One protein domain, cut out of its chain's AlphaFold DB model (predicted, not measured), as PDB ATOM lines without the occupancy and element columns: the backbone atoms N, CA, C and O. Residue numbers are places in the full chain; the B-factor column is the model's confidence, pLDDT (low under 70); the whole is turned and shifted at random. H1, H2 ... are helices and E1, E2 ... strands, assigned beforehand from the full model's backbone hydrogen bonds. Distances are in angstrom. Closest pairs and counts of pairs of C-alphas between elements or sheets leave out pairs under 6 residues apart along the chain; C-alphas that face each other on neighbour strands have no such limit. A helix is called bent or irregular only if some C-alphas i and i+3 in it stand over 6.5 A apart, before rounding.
ATOM      1  N   LYS A 207      27.116  25.228 -11.412       94.19
ATOM      2  CA  LYS A 207      26.229  26.347 -11.079       94.19
ATOM      3  C   LYS A 207      26.039  27.181 -12.350       94.19
ATOM      4  O   LYS A 207      27.016  27.635 -12.934       94.19
ATOM      5  N   ALA A 208      24.795  27.307 -12.809       96.44
ATOM      6  CA  ALA A 208      24.466  28.076 -14.003       96.44
ATOM      7  C   ALA A 208      24.313  29.556 -13.643       96.44
ATOM      8  O   ALA A 208      23.528  29.886 -12.751       96.44
ATOM      9  N   ILE A 209      25.001  30.440 -14.358       97.94
ATOM     10  CA  ILE A 209      24.777  31.884 -14.274       97.94
ATOM     11  C   ILE A 209      23.483  32.195 -15.022       97.94
ATOM     12  O   ILE A 209      23.356  31.902 -16.209       97.94
ATOM     13  N   VAL A 210      22.499  32.762 -14.324       98.19
ATOM     14  CA  VAL A 210      21.181  33.054 -14.899       98.19
ATOM     15  C   VAL A 210      21.114  34.515 -15.340       98.19
ATOM     16  O   VAL A 210      20.961  35.405 -14.506       98.19
ATOM     17  N   LEU A 211      21.184  34.759 -16.648       98.25
ATOM     18  CA  LEU A 211      21.040  36.083 -17.262       98.25
ATOM     19  C   LEU A 211      19.565  36.473 -17.375       98.25
ATOM     20  O   LEU A 211      18.788  35.776 -18.029       98.25
ATOM     21  N   LYS A 212      19.180  37.606 -16.787       98.00
ATOM     22  CA  LYS A 212      17.861  38.236 -16.967       98.00
ATOM     23  C   LYS A 212      17.968  39.400 -17.952       98.00
ATOM     24  O   LYS A 212      19.050  39.951 -18.119       98.00
ATOM     25  N   HIS A 213      16.848  39.795 -18.566       97.69
ATOM     26  CA  HIS A 213      16.777  40.945 -19.487       97.69
ATOM     27  C   HIS A 213      17.910  40.926 -20.518       97.69
ATOM     28  O   HIS A 213      18.696  41.857 -20.600       97.69
ATOM     29  N   TRP A 214      18.076  39.806 -21.218       98.19
ATOM     30  CA  TRP A 214      19.234  39.602 -22.080       98.19
ATOM     31  C   TRP A 214      18.976  40.122 -23.501       98.19
ATOM     32  O   TRP A 214      17.850  40.066 -24.004       98.19
ATOM     33  N   TRP A 215      20.031  40.599 -24.158       98.12
ATOM     34  CA  TRP A 215      20.056  40.998 -25.565       98.12
ATOM     35  C   TRP A 215      21.400  40.624 -26.206       98.12
ATOM     36  O   TRP A 215      22.301  40.105 -25.552       98.12
ATOM     37  N   ILE A 216      21.524  40.825 -27.516       97.88
ATOM     38  CA  ILE A 216      22.724  40.457 -28.281       97.88
ATOM     39  C   ILE A 216      23.541  41.719 -28.553       97.88
ATOM     40  O   ILE A 216      22.973  42.753 -28.891       97.88
ATOM     41  N   GLY A 217      24.863  41.640 -28.425       97.38
ATOM     42  CA  GLY A 217      25.762  42.712 -28.842       97.38
ATOM     43  C   GLY A 217      25.758  42.847 -30.366       97.38
ATOM     44  O   GLY A 217      25.916  41.854 -31.077       97.38
ATOM     45  N   TRP A 218      25.548  44.062 -30.876       96.75
ATOM     46  CA  TRP A 218      25.532  44.353 -32.310       96.75
ATOM     47  C   TRP A 218      26.374  45.599 -32.615       96.75
ATOM     48  O   TRP A 218      26.265  46.569 -31.863       96.75
ATOM     49  N   PRO A 219      27.187  45.611 -33.692       95.62
ATOM     50  CA  PRO A 219      27.375  44.562 -34.706       95.62
ATOM     51  C   PRO A 219      28.090  43.316 -34.169       95.62
ATOM     52  O   PRO A 219      28.853  43.388 -33.207       95.62
ATOM     53  N   ILE A 220      27.818  42.158 -34.782       96.06
ATOM     54  CA  ILE A 220      28.497  40.920 -34.392       96.06
ATOM     55  C   ILE A 220      29.922  40.929 -34.950       96.06
ATOM     56  O   ILE A 220      30.121  41.246 -36.122       96.06
ATOM     57  N   LYS A 221      30.896  40.580 -34.109       94.69
ATOM     58  CA  LYS A 221      32.311  40.534 -34.476       94.69
ATOM     59  C   LYS A 221      32.659  39.189 -35.114       94.69
ATOM     60  O   LYS A 221      32.062  38.161 -34.790       94.69
ATOM     61  N   PHE A 222      33.621  39.210 -36.027       94.88
ATOM     62  CA  PHE A 222      34.237  38.004 -36.576       94.88
ATOM     63  C   PHE A 222      35.508  37.701 -35.789       94.88
ATOM     64  O   PHE A 222      36.247  38.620 -35.434       94.88
ATOM     65  N   GLU A 223      35.742  36.425 -35.502       93.69
ATOM     66  CA  GLU A 223      36.988  35.972 -34.884       93.69
ATOM     67  C   GLU A 223      38.120  36.135 -35.906       93.69
ATOM     68  O   GLU A 223      38.012  35.642 -37.031       93.69
ATOM     69  N   ALA A 224      39.179  36.865 -35.542       91.69
ATOM     70  CA  ALA A 224      40.273  37.193 -36.452       91.69
ATOM     71  C   ALA A 224      40.857  35.916 -37.083       91.69
ATOM     72  O   ALA A 224      41.279  35.004 -36.376       91.69
ATOM     73  N   GLY A 225      40.848  35.842 -38.416       90.25
ATOM     74  CA  GLY A 225      41.356  34.683 -39.156       90.25
ATOM     75  C   GLY A 225      40.378  33.511 -39.304       90.25
ATOM     76  O   GLY A 225      40.775  32.467 -39.813       90.25
ATOM     77  N   SER A 226      39.107  33.649 -38.913       90.81
ATOM     78  CA  SER A 226      38.096  32.624 -39.192       90.81
ATOM     79  C   SER A 226      36.783  33.210 -39.712       90.81
ATOM     80  O   SER A 226      36.380  34.317 -39.367       90.81
ATOM     81  N   GLU A 227      36.048  32.425 -40.500       90.06
ATOM     82  CA  GLU A 227      34.672  32.755 -40.908       90.06
ATOM     83  C   GLU A 227      33.657  32.594 -39.756       90.06
ATOM     84  O   GLU A 227      32.437  32.693 -39.948       90.06
ATOM     85  N   ASN A 228      34.134  32.301 -38.541       92.25
ATOM     86  CA  ASN A 228      33.277  32.111 -37.389       92.25
ATOM     87  C   ASN A 228      32.866  33.461 -36.801       92.25
ATOM     88  O   ASN A 228      33.666  34.352 -36.521       92.25
ATOM     89  N   ILE A 229      31.562  33.580 -36.584       95.62
ATOM     90  CA  ILE A 229      30.957  34.725 -35.921       95.62
ATOM     91  C   ILE A 229      31.069  34.541 -34.403       95.62
ATOM     92  O   ILE A 229      30.556  33.552 -33.867       95.62
ATOM     93  N   GLU A 230      31.619  35.534 -33.706       96.56
ATOM     94  CA  GLU A 230      31.598  35.623 -32.245       96.56
ATOM     95  C   GLU A 230      30.356  36.373 -31.779       96.56
ATOM     96  O   GLU A 230      30.281  37.601 -31.804       96.56
ATOM     97  N   MET A 231      29.346  35.623 -31.345       97.44
ATOM     98  CA  MET A 231      28.129  36.227 -30.820       97.44
ATOM     99  C   MET A 231      28.290  36.569 -29.343       97.44
ATOM    100  O   MET A 231      28.402  35.683 -28.496       97.44
ATOM    101  N   GLU A 232      28.232  37.859 -29.047       97.94
ATOM    102  CA  GLU A 232      28.244  38.395 -27.695       97.94
ATOM    103  C   GLU A 232      26.807  38.525 -27.163       97.94
ATOM    104  O   GLU A 232      25.936  39.089 -27.829       97.94
ATOM    105  N   ILE A 233      26.535  37.993 -25.974       98.19
ATOM    106  CA  ILE A 233      25.260  38.143 -25.268       98.19
ATOM    107  C   ILE A 233      25.488  39.002 -24.031       98.19
ATOM    108  O   ILE A 233      26.362  38.707 -23.215       98.19
ATOM    109  N   LEU A 234      24.662  40.034 -23.878       98.38
ATOM    110  CA  LEU A 234      24.620  40.882 -22.695       98.38
ATOM    111  C   LEU A 234      23.339  40.612 -21.911       98.38
ATOM    112  O   LEU A 234      22.307  40.254 -22.478       98.38
ATOM    113  N   GLY A 235      23.384  40.799 -20.600       98.19
ATOM    114  CA  GLY A 235      22.186  40.793 -19.766       98.19
ATOM    115  C   GLY A 235      22.513  41.058 -18.306       98.19
ATOM    116  O   GLY A 235      23.674  41.187 -17.930       98.19
ATOM    117  N   SER A 236      21.483  41.160 -17.474       98.06
ATOM    118  CA  SER A 236      21.620  41.506 -16.062       98.06
ATOM    119  C   SER A 236      21.697  40.266 -15.169       98.06
ATOM    120  O   SER A 236      20.845  39.375 -15.245       98.06
ATOM    121  N   VAL A 237      22.687  40.230 -14.277       98.12
ATOM    122  CA  VAL A 237      22.805  39.263 -13.179       98.12
ATOM    123  C   VAL A 237      22.969  40.054 -11.885       98.12
ATOM    124  O   VAL A 237      23.954  40.763 -11.703       98.12
ATOM    125  N   GLY A 238      21.973  39.987 -10.997       96.50
ATOM    126  CA  GLY A 238      21.998  40.739  -9.735       96.50
ATOM    127  C   GLY A 238      22.102  42.261  -9.920       96.50
ATOM    128  O   GLY A 238      22.793  42.917  -9.154       96.50
ATOM    129  N   GLY A 239      21.484  42.815 -10.970       96.44
ATOM    130  CA  GLY A 239      21.522  44.252 -11.273       96.44
ATOM    131  C   GLY A 239      22.747  44.706 -12.072       96.44
ATOM    132  O   GLY A 239      22.718  45.786 -12.653       96.44
ATOM    133  N   LYS A 240      23.790  43.876 -12.192       98.00
ATOM    134  CA  LYS A 240      24.978  44.180 -13.004       98.00
ATOM    135  C   LYS A 240      24.818  43.634 -14.415       98.00
ATOM    136  O   LYS A 240      24.396  42.491 -14.588       98.00
ATOM    137  N   VAL A 241      25.160  44.435 -15.422       97.94
ATOM    138  CA  VAL A 241      25.190  43.978 -16.817       97.94
ATOM    139  C   VAL A 241      26.474  43.183 -17.034       97.94
ATOM    140  O   VAL A 241      27.569  43.723 -16.898       97.94
ATOM    141  N   LEU A 242      26.333  41.902 -17.356       98.31
ATOM    142  CA  LEU A 242      27.427  41.010 -17.718       98.31
ATOM    143  C   LEU A 242      27.404  40.730 -19.219       98.31
ATOM    144  O   LEU A 242      26.357  40.805 -19.870       98.31
ATOM    145  N   ARG A 243      28.579  40.405 -19.751       98.19
ATOM    146  CA  ARG A 243      28.843  40.156 -21.165       98.19
ATOM    147  C   ARG A 243      29.474  38.776 -21.305       98.19
ATOM    148  O   ARG A 243      30.453  38.495 -20.628       98.19
ATOM    149  N   PHE A 244      28.934  37.949 -22.195       98.38
ATOM    150  CA  PHE A 244      29.428  36.596 -22.450       98.38
ATOM    151  C   PHE A 244      29.538  36.330 -23.947       98.38
ATOM    152  O   PHE A 244      28.621  36.649 -24.702       98.38
ATOM    153  N   ILE A 245      30.624  35.694 -24.381       98.00
ATOM    154  CA  ILE A 245      30.782  35.254 -25.771       98.00
ATOM    155  C   ILE A 245      30.281  33.816 -25.877       98.00
ATOM    156  O   ILE A 245      30.733  32.928 -25.155       98.00
ATOM    157  N   VAL A 246      29.333  33.555 -26.776       98.00
ATOM    158  CA  VAL A 246      28.745  32.219 -26.931       98.00
ATOM    159  C   VAL A 246      29.768  31.254 -27.528       98.00
ATOM    160  O   VAL A 246      30.067  31.325 -28.716       98.00
ATOM    161  N   GLY A 247      30.249  30.307 -26.720       96.81
ATOM    162  CA  GLY A 247      31.125  29.223 -27.164       96.81
ATOM    163  C   GLY A 247      30.324  28.027 -27.681       96.81
ATOM    164  O   GLY A 247      30.164  27.821 -28.885       96.81
ATOM    165  N   LYS A 248      29.771  27.223 -26.766       96.56
ATOM    166  CA  LYS A 248      29.033  25.997 -27.113       96.56
ATOM    167  C   LYS A 248      27.561  26.104 -26.751       96.56
ATOM    168  O   LYS A 248      27.191  26.241 -25.592       96.56
ATOM    169  N   ARG A 249      26.684  25.949 -27.740       96.88
ATOM    170  CA  ARG A 249      25.237  25.878 -27.505       96.88
ATOM    171  C   ARG A 249      24.843  24.524 -26.909       96.88
ATOM    172  O   ARG A 249      25.048  23.493 -27.549       96.88
ATOM    173  N   GLU A 250      24.185  24.532 -25.753       96.75
ATOM    174  CA  GLU A 250      23.597  23.326 -25.149       96.75
ATOM    175  C   GLU A 250      22.081  23.232 -25.364       96.75
ATOM    176  O   GLU A 250      21.531  22.143 -25.512       96.75
ATOM    177  N   GLY A 251      21.398  24.373 -25.440       97.25
ATOM    178  CA  GLY A 251      19.957  24.463 -25.649       97.25
ATOM    179  C   GLY A 251      19.557  25.783 -26.297       97.25
ATOM    180  O   GLY A 251      20.401  26.552 -26.747       97.25
ATOM    181  N   ALA A 252      18.252  26.050 -26.372       97.38
ATOM    182  CA  ALA A 252      17.766  27.351 -26.837       97.38
ATOM    183  C   ALA A 252      18.101  28.464 -25.832       97.38
ATOM    184  O   ALA A 252      18.539  29.538 -26.210       97.38
ATOM    185  N   THR A 253      17.985  28.174 -24.539       97.69
ATOM    186  CA  THR A 253      18.231  29.133 -23.458       97.69
ATOM    187  C   THR A 253      19.490  28.817 -22.658       97.69
ATOM    188  O   THR A 253      19.666  29.358 -21.578       97.69
ATOM    189  N   LYS A 254      20.355  27.908 -23.123       97.81
ATOM    190  CA  LYS A 254      21.544  27.479 -22.369       97.81
ATOM    191  C   LYS A 254      22.750  27.341 -23.279       97.81
ATOM    192  O   LYS A 254      22.650  26.735 -24.352       97.81
ATOM    193  N   PHE A 255      23.882  27.863 -22.842       98.00
ATOM    194  CA  PHE A 255      25.146  27.760 -23.557       98.00
ATOM    195  C   PHE A 255      26.325  27.812 -22.585       98.00
ATOM    196  O   PHE A 255      26.188  28.204 -21.430       98.00
ATOM    197  N   THR A 256      27.482  27.382 -23.063       97.88
ATOM    198  CA  THR A 256      28.771  27.544 -22.398       97.88
ATOM    199  C   THR A 256      29.480  28.742 -23.025       97.88
ATOM    200  O   THR A 256      29.586  28.787 -24.257       97.88
ATOM    201  N   SER A 257      29.931  29.702 -22.212       98.00
ATOM    202  CA  SER A 257      30.771  30.820 -22.666       98.00
ATOM    203  C   SER A 257      32.073  30.295 -23.283       98.00
ATOM    204  O   SER A 257      32.473  29.160 -22.996       98.00
ATOM    205  N   LYS A 258      32.754  31.104 -24.104       96.62
ATOM    206  CA  LYS A 258      34.140  30.814 -24.518       96.62
ATOM    207  C   LYS A 258      35.058  30.624 -23.296       96.62
ATOM    208  O   LYS A 258      35.910  29.745 -23.330       96.62
ATOM    209  N   ASP A 259      34.771  31.307 -22.188       97.12
ATOM    210  CA  ASP A 259      35.501  31.191 -20.910       97.12
ATOM    211  C   ASP A 259      35.179  29.904 -20.121       97.12
ATOM    212  O   ASP A 259      35.678  29.687 -19.021       97.12
ATOM    213  N   GLY A 260      34.308  29.033 -20.644       97.00
ATOM    214  CA  GLY A 260      33.923  27.773 -19.997       97.00
ATOM    215  C   GLY A 260      32.782  27.886 -18.977       97.00
ATOM    216  O   GLY A 260      32.321  26.864 -18.459       97.00
ATOM    217  N   GLU A 261      32.273  29.093 -18.725       97.62
ATOM    218  CA  GLU A 261      31.162  29.324 -17.801       97.62
ATOM    219  C   GLU A 261      29.823  28.826 -18.352       97.62
ATOM    220  O   GLU A 261      29.519  28.958 -19.539       97.62
ATOM    221  N   TYR A 262      28.995  28.244 -17.483       97.62
ATOM    222  CA  TYR A 262      27.683  27.752 -17.872       97.62
ATOM    223  C   TYR A 262      26.620  28.830 -17.674       97.62
ATOM    224  O   TYR A 262      26.346  29.235 -16.546       97.62
ATOM    225  N   VAL A 263      25.991  29.263 -18.765       98.38
ATOM    226  CA  VAL A 263      25.080  30.406 -18.777       98.38
ATOM    227  C   VAL A 263      23.682  29.971 -19.220       98.38
ATOM    228  O   VAL A 263      23.498  29.304 -20.245       98.38
ATOM    229  N   ALA A 264      22.675  30.359 -18.441       98.12
ATOM    230  CA  ALA A 264      21.264  30.135 -18.712       98.12
ATOM    231  C   ALA A 264      20.538  31.474 -18.910       98.12
ATOM    232  O   ALA A 264      20.553  32.349 -18.051       98.12
ATOM    233  N   LEU A 265      19.865  31.620 -20.042       98.31
ATOM    234  CA  LEU A 265      19.037  32.767 -20.383       98.31
ATOM    235  C   LEU A 265      17.666  32.620 -19.720       98.31
ATOM    236  O   LEU A 265      16.953  31.639 -19.954       98.31
ATOM    237  N   SER A 266      17.297  33.594 -18.896       97.56
ATOM    238  CA  SER A 266      15.992  33.680 -18.246       97.56
ATOM    239  C   SER A 266      15.109  34.701 -18.950       97.56
ATOM    240  O   SER A 266      15.500  35.847 -19.172       97.56
ATOM    241  N   GLY A 267      13.888  34.279 -19.276       96.06
ATOM    242  CA  GLY A 267      12.906  35.112 -19.960       96.06
ATOM    243  C   GLY A 267      13.143  35.248 -21.466       96.06
ATOM    244  O   GLY A 267      13.966  34.558 -22.072       96.06
ATOM    245  N   LYS A 268      12.353  36.131 -22.079       97.00
ATOM    246  CA  LYS A 268      12.442  36.460 -23.506       97.00
ATOM    247  C   LYS A 268      13.545  37.492 -23.746       97.00
ATOM    248  O   LYS A 268      13.901  38.227 -22.830       97.00
ATOM    249  N   LEU A 269      14.025  37.554 -24.987       97.94
ATOM    250  CA  LEU A 269      14.914  38.616 -25.465       97.94
ATOM    251  C   LEU A 269      14.318  39.994 -25.130       97.94
ATOM    252  O   LEU A 269      13.160  40.259 -25.478       97.94
ATOM    253  N   ASP A 270      15.105  40.870 -24.507       98.12
ATOM    254  CA  ASP A 270      14.702  42.251 -24.256       98.12
ATOM    255  C   ASP A 270      14.683  43.037 -25.575       98.12
ATOM    256  O   ASP A 270      15.709  43.456 -26.116       98.12
ATOM    257  N   ARG A 271      13.479  43.195 -26.130       97.88
ATOM    258  CA  ARG A 271      13.261  43.789 -27.450       97.88
ATOM    259  C   ARG A 271      13.551  45.279 -27.495       97.88
ATOM    260  O   ARG A 271      13.841  45.775 -28.581       97.88
ATOM    261  N   ASP A 272      13.408  45.997 -26.392       97.81
ATOM    262  CA  ASP A 272      13.531  47.452 -26.418       97.81
ATOM    263  C   ASP A 272      14.998  47.856 -26.297       97.81
ATOM    264  O   ASP A 272      15.475  48.645 -27.118       97.81
ATOM    265  N   THR A 273      15.750  47.170 -25.434       97.31
ATOM    266  CA  THR A 273      17.217  47.272 -25.380       97.31
ATOM    267  C   THR A 273      17.879  46.739 -26.665       97.31
ATOM    268  O   THR A 273      18.831  47.322 -27.186       97.31
ATOM    269  N   ALA A 274      17.337  45.677 -27.275       97.50
ATOM    270  CA  ALA A 274      17.783  45.197 -28.590       97.50
ATOM    271  C   ALA A 274      17.549  46.223 -29.719       97.50
ATOM    272  O   ALA A 274      18.370  46.369 -30.623       97.50
ATOM    273  N   LYS A 275      16.427  46.954 -29.702       97.69
ATOM    274  CA  LYS A 275      16.165  48.001 -30.706       97.69
ATOM    275  C   LYS A 275      17.086  49.201 -30.523       97.69
ATOM    276  O   LYS A 275      17.553  49.734 -31.527       97.69
ATOM    277  N   SER A 276      17.324  49.635 -29.283       97.00
ATOM    278  CA  SER A 276      18.179  50.795 -29.001       97.00
ATOM    279  C   SER A 276      19.642  50.540 -29.371       97.00
ATOM    280  O   SER A 276      20.318  51.453 -29.829       97.00
ATOM    281  N   THR A 277      20.098  49.288 -29.286       95.94
ATOM    282  CA  THR A 277      21.432  48.844 -29.743       95.94
ATOM    283  C   THR A 277      21.543  48.653 -31.262       95.94
ATOM    284  O   THR A 277      22.590  48.257 -31.764       95.94
ATOM    285  N   GLY A 278      20.484  48.948 -32.026       96.56
ATOM    286  CA  GLY A 278      20.512  48.898 -33.489       96.56
ATOM    287  C   GLY A 278      20.364  47.497 -34.089       96.56
ATOM    288  O   GLY A 278      20.649  47.307 -35.273       96.56
ATOM    289  N   ILE A 279      19.890  46.508 -33.320       97.12
ATOM    290  CA  ILE A 279      19.728  45.136 -33.816       97.12
ATOM    291  C   ILE A 279      18.639  45.087 -34.903       97.12
ATOM    292  O   ILE A 279      17.500  45.521 -34.677       97.12
ATOM    293  N   PRO A 280      18.910  44.488 -36.080       97.19
ATOM    294  CA  PRO A 280      17.899  44.330 -37.118       97.19
ATOM    295  C   PRO A 280      16.690  43.509 -36.644       97.19
ATOM    296  O   PRO A 280      16.822  42.465 -36.003       97.19
ATOM    297  N   ARG A 281      15.478  43.907 -37.058       97.44
ATOM    298  CA  ARG A 281      14.223  43.202 -36.709       97.44
ATOM    299  C   ARG A 281      14.231  41.715 -37.073       97.44
ATOM    300  O   ARG A 281      13.641  40.907 -36.360       97.44
ATOM    301  N   ALA A 282      14.910  41.353 -38.162       97.31
ATOM    302  CA  ALA A 282      15.071  39.963 -38.579       97.31
ATOM    303  C   ALA A 282      15.869  39.137 -37.553       97.31
ATOM    304  O   ALA A 282      15.469  38.016 -37.244       97.31
ATOM    305  N   VAL A 283      16.939  39.705 -36.984       97.38
ATOM    306  CA  VAL A 283      17.762  39.057 -35.950       97.38
ATOM    307  C   VAL A 283      16.953  38.881 -34.667       97.38
ATOM    308  O   VAL A 283      16.889  37.773 -34.140       97.38
ATOM    309  N   MET A 284      16.244  39.928 -34.223       97.88
ATOM    310  CA  MET A 284      15.373  39.849 -33.040       97.88
ATOM    311  C   MET A 284      14.316  38.745 -33.167       97.88
ATOM    312  O   MET A 284      14.068  38.015 -32.212       97.88
ATOM    313  N   LYS A 285      13.717  38.579 -34.354       97.56
ATOM    314  CA  LYS A 285      12.724  37.524 -34.612       97.56
ATOM    315  C   LYS A 285      13.330  36.118 -34.567       97.56
ATOM    316  O   LYS A 285      12.675  35.184 -34.123       97.56
ATOM    317  N   ILE A 286      14.567  35.955 -35.036       97.44
ATOM    318  CA  ILE A 286      15.283  34.670 -34.995       97.44
ATOM    319  C   ILE A 286      15.636  34.272 -33.552       97.44
ATOM    320  O   ILE A 286      15.719  33.079 -33.263       97.44
ATOM    321  N   MET A 287      15.832  35.260 -32.676       97.50
ATOM    322  CA  MET A 287      16.332  35.099 -31.306       97.50
ATOM    323  C   MET A 287      15.244  35.176 -30.226       97.50
ATOM    324  O   MET A 287      15.543  35.058 -29.042       97.50
ATOM    325  N   GLU A 288      13.979  35.355 -30.614       96.50
ATOM    326  CA  GLU A 288      12.851  35.485 -29.681       96.50
ATOM    327  C   GLU A 288      12.683  34.253 -28.778       96.50
ATOM    328  O   GLU A 288      12.394  34.397 -27.589       96.50
ATOM    329  N   ASP A 289      12.939  33.063 -29.326       95.38
ATOM    330  CA  ASP A 289      12.851  31.778 -28.621       95.38
ATOM    331  C   ASP A 289      14.195  31.345 -27.990       95.38
ATOM    332  O   ASP A 289      14.354  30.193 -27.574       95.38
ATOM    333  N   GLY A 290      15.183  32.245 -27.941       97.25
ATOM    334  CA  GLY A 290      16.557  31.969 -27.519       97.25
ATOM    335  C   GLY A 290      17.518  31.741 -28.690       97.25
ATOM    336  O   GLY A 290      17.233  32.068 -29.839       97.25
ATOM    337  N   ILE A 291      18.680  31.156 -28.402       97.88
ATOM    338  CA  ILE A 291      19.734  30.878 -29.379       97.88
ATOM    339  C   ILE A 291      19.283  29.721 -30.290       97.88
ATOM    340  O   ILE A 291      19.143  28.577 -29.824       97.88
ATOM    341  N   PRO A 292      19.075  29.941 -31.600       97.31
ATOM    342  CA  PRO A 292      18.664  28.883 -32.511       97.31
ATOM    343  C   PRO A 292      19.811  27.894 -32.776       97.31
ATOM    344  O   PRO A 292      20.993  28.233 -32.668       97.31
ATOM    345  N   PRO A 293      19.498  26.646 -33.172       95.94
ATOM    346  CA  PRO A 293      20.524  25.737 -33.663       95.94
ATOM    347  C   PRO A 293      21.174  26.336 -34.913       95.94
ATOM    348  O   PRO A 293      20.474  26.844 -35.791       95.94
ATOM    349  N   ARG A 294      22.505  26.233 -35.012       94.69
ATOM    350  CA  ARG A 294      23.289  26.794 -36.128       94.69
ATOM    351  C   ARG A 294      23.079  28.308 -36.292       94.69
ATOM    352  O   ARG A 294      22.923  28.783 -37.417       94.69
ATOM    353  N   PHE A 295      23.050  29.051 -35.182       95.50
ATOM    354  CA  PHE A 295      22.848  30.503 -35.204       95.50
ATOM    355  C   PHE A 295      23.856  31.216 -36.120       95.50
ATOM    356  O   PHE A 295      23.422  32.053 -36.903       95.50
ATOM    357  N   CYS A 296      25.131  30.800 -36.150       94.88
ATOM    358  CA  CYS A 296      26.153  31.386 -37.029       94.88
ATOM    359  C   CYS A 296      25.698  31.408 -38.499       94.88
ATOM    360  O   CYS A 296      25.647  32.463 -39.120       94.88
ATOM    361  N   LYS A 297      25.215  30.271 -39.027       95.50
ATOM    362  CA  LYS A 297      24.730  30.170 -40.418       95.50
ATOM    363  C   LYS A 297      23.504  31.039 -40.704       95.50
ATOM    364  O   LYS A 297      23.310  31.469 -41.833       95.50
ATOM    365  N   ARG A 298      22.646  31.259 -39.703       96.12
ATOM    366  CA  ARG A 298      21.435  32.083 -39.856       96.12
ATOM    367  C   ARG A 298      21.726  33.578 -39.753       96.12
ATOM    368  O   ARG A 298      20.989  34.360 -40.346       96.12
ATOM    369  N   LEU A 299      22.754  33.960 -38.999       96.00
ATOM    370  CA  LEU A 299      23.128  35.356 -38.783       96.00
ATOM    371  C   LEU A 299      24.105  35.878 -39.841       96.00
ATOM    372  O   LEU A 299      23.984  37.045 -40.197       96.00
ATOM    373  N   LEU A 300      24.980  35.030 -40.402       95.00
ATOM    374  CA  LEU A 300      25.945  35.390 -41.459       95.00
ATOM    375  C   LEU A 300      25.351  36.295 -42.559       95.00
ATOM    376  O   LEU A 300      25.859  37.399 -42.756       95.00
ATOM    377  N   PRO A 301      24.217  35.946 -43.208       95.44
ATOM    378  CA  PRO A 301      23.658  36.787 -44.270       95.44
ATOM    379  C   PRO A 301      23.157  38.153 -43.792       95.44
ATOM    380  O   PRO A 301      22.991  39.062 -44.600       95.44
ATOM    381  N   LEU A 302      22.833  38.292 -42.504       95.19
ATOM    382  CA  LEU A 302      22.359  39.544 -41.917       95.19
ATOM    383  C   LEU A 302      23.535  40.444 -41.529       95.19
ATOM    384  O   LEU A 302      23.439  41.652 -41.716       95.19
ATOM    385  N   VAL A 303      24.636  39.848 -41.066       94.25
ATOM    386  CA  VAL A 303      25.871  40.564 -40.721       94.25
ATOM    387  C   VAL A 303      26.551  41.125 -41.976       94.25
ATOM    388  O   VAL A 303      26.870  42.313 -42.013       94.25
ATOM    389  N   HIS A 304      26.662  40.334 -43.052       93.31
ATOM    390  CA  HIS A 304      27.230  40.820 -44.322       93.31
ATOM    391  C   HIS A 304      26.409  41.972 -44.918       93.31
ATOM    392  O   HIS A 304      26.953  42.924 -45.474       93.31
ATOM    393  N   LYS A 305      25.077  41.928 -44.766       92.62
ATOM    394  CA  LYS A 305      24.201  43.022 -45.205       92.62
ATOM    395  C   LYS A 305      24.430  44.301 -44.406       92.62
ATOM    396  O   LYS A 305      24.390  45.370 -45.003       92.62
ATOM    397  N   SER A 306      24.655  44.216 -43.092       89.06
ATOM    398  CA  SER A 306      24.955  45.411 -42.291       89.06
ATOM    399  C   SER A 306      26.305  46.027 -42.648       89.06
ATOM    400  O   SER A 306      26.360  47.243 -42.789       89.06
ATOM    401  N   GLN A 307      27.340  45.212 -42.879       89.88
ATOM    402  CA  GLN A 307      28.665  45.707 -43.278       89.88
ATOM    403  C   GLN A 307      28.622  46.411 -44.637       89.88
ATOM    404  O   GLN A 307      29.071  47.546 -44.752       89.88
ATOM    405  N   LYS A 308      27.961  45.810 -45.638       89.19
ATOM    406  CA  LYS A 308      27.830  46.425 -46.969       89.19
ATOM    407  C   LYS A 308      27.115  47.783 -46.927       89.19
ATOM    408  O   LYS A 308      27.458  48.692 -47.676       89.19
ATOM    409  N   VAL A 309      26.117  47.940 -46.051       88.31
ATOM    410  CA  VAL A 309      25.408  49.222 -45.868       88.31
ATOM    411  C   VAL A 309      26.303  50.271 -45.199       88.31
ATOM    412  O   VAL A 309      26.165  51.459 -45.484       88.31
ATOM    413  N   GLU A 310      27.204  49.857 -44.312       86.88
ATOM    414  CA  GLU A 310      28.149  50.749 -43.639       86.88
ATOM    415  C   GLU A 310      29.260  51.215 -44.593       86.88
ATOM    416  O   GLU A 310      29.510  52.418 -44.701       86.88
ATOM    417  N   GLU A 311      29.810  50.304 -45.399       86.94
ATOM    418  CA  GLU A 311      30.765  50.627 -46.468       86.94
ATOM    419  C   GLU A 311      30.167  51.613 -47.481       86.94
ATOM    420  O   GLU A 311      30.771  52.646 -47.775       86.94
ATOM    421  N   GLN A 312      28.934  51.375 -47.948       85.56
ATOM    422  CA  GLN A 312      28.257  52.279 -48.889       85.56
ATOM    423  C   GLN A 312      28.058  53.695 -48.327       85.56
ATOM    424  O   GLN A 312      28.135  54.671 -49.077       85.56
ATOM    425  N   LYS A 313      27.835  53.834 -47.013       85.19
ATOM    426  CA  LYS A 313      27.733  55.152 -46.366       85.19
ATOM    427  C   LYS A 313      29.078  55.868 -46.295       85.19
ATOM    428  O   LYS A 313      29.100  57.086 -46.455       85.19
TER     429      LYS A 313
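What this domain is: This is residues 207 to 313 of the 645 residues of the protein "Myb-like domain" of Plasmopara halstedii (UniProt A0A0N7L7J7). Look first for a small closed barrel of five strands, E1 to E5, with two short helices, H1 and H2, near the end of E1 and a long helix, H3, leading away from it. The last residues of H3, 308 to 313, stick out, and the long link between E1 and E2 makes a narrow loop paired with itself at residues 221 to 222 and 229 to 230. The printed part has 107 residues, with five named strands followed by three named helices. Round the barrel run E1, E2, E3, E4, E5 and back to E1, mixed in direction, and the class is mixed, helices and strands. The whole is compact, with a radius of gyration of the C-alphas of 13.5 A and spans of 45 by 31 by 22 A.

How they stand to each other: Begin with E1, residues 209 to 216, E2, 232 to 237, E3, 240 to 249, E4, 254 to 257, and E5, 262 to 265; they form a meander, each strand the antiparallel neighbour of the one before, and each such pair is a hairpin. Look for N 212 and O 236 at 2.9 A between E1 and E2, N 233 and O 244 at 2.8 A between E2 and E3, N 256 and O 248 at 2.8 A between E3 and E4, and N 255 and O 263 at 3.0 A between E4 and E5. E5 and E1 are parallel and close the barrel, with N 211 and O 264 at 2.9 A. E1 bends by 90 degrees at residue 213; its residues 209 to 211 pair with E5 and 212 to 216 with E2. H1, residues 271 to 276, is on the barrel; its closest C-alphas to E1 are those of Ala 274 and Trp 215, 5.7 A apart. H2, residues 281 to 287, is only just on it, with 5 pairs of C-alphas within 10 A. H1 and H2 form a helical hairpin and only just touch, with 3 pairs within 8 A, the closest C-alphas being those of Arg 271 and Met 284, 7.2 A apart. H3, residues 295 to 313, is not on the barrel; it is close to H2 but not clearly touching, the closest C-alphas, of Val 283 and Leu 299, being 7.1 A apart, at a shallow tilt of 22 degrees, opposite ways. In H1 and H2 every O i to N i+4 pair is within hydrogen-bond range; in H3 12 of 15 are.

Where its parts are: Find C-alpha 209 at (24.777, 31.884, -14.274), where E1 begins its 16.6 A. E2 spans 15.5 A and E3, the longest strand, 23.4 A. H3 runs 27.5 A to C-alpha 313 at (27.733, 55.152, -46.366), with a kink of 28 degrees near residue 302; it is only just irregular, C-alphas 298 and 301 being 6.8 A apart.

The domain as a whole: The two C-alphas farthest apart are those of Lys 207 and Gln 312, at 45.9 A. The printed part has no cut, and its one long link is residues 217 to 231. The mean pLDDT of the printed part is 96.0, and no printed residue is under 70.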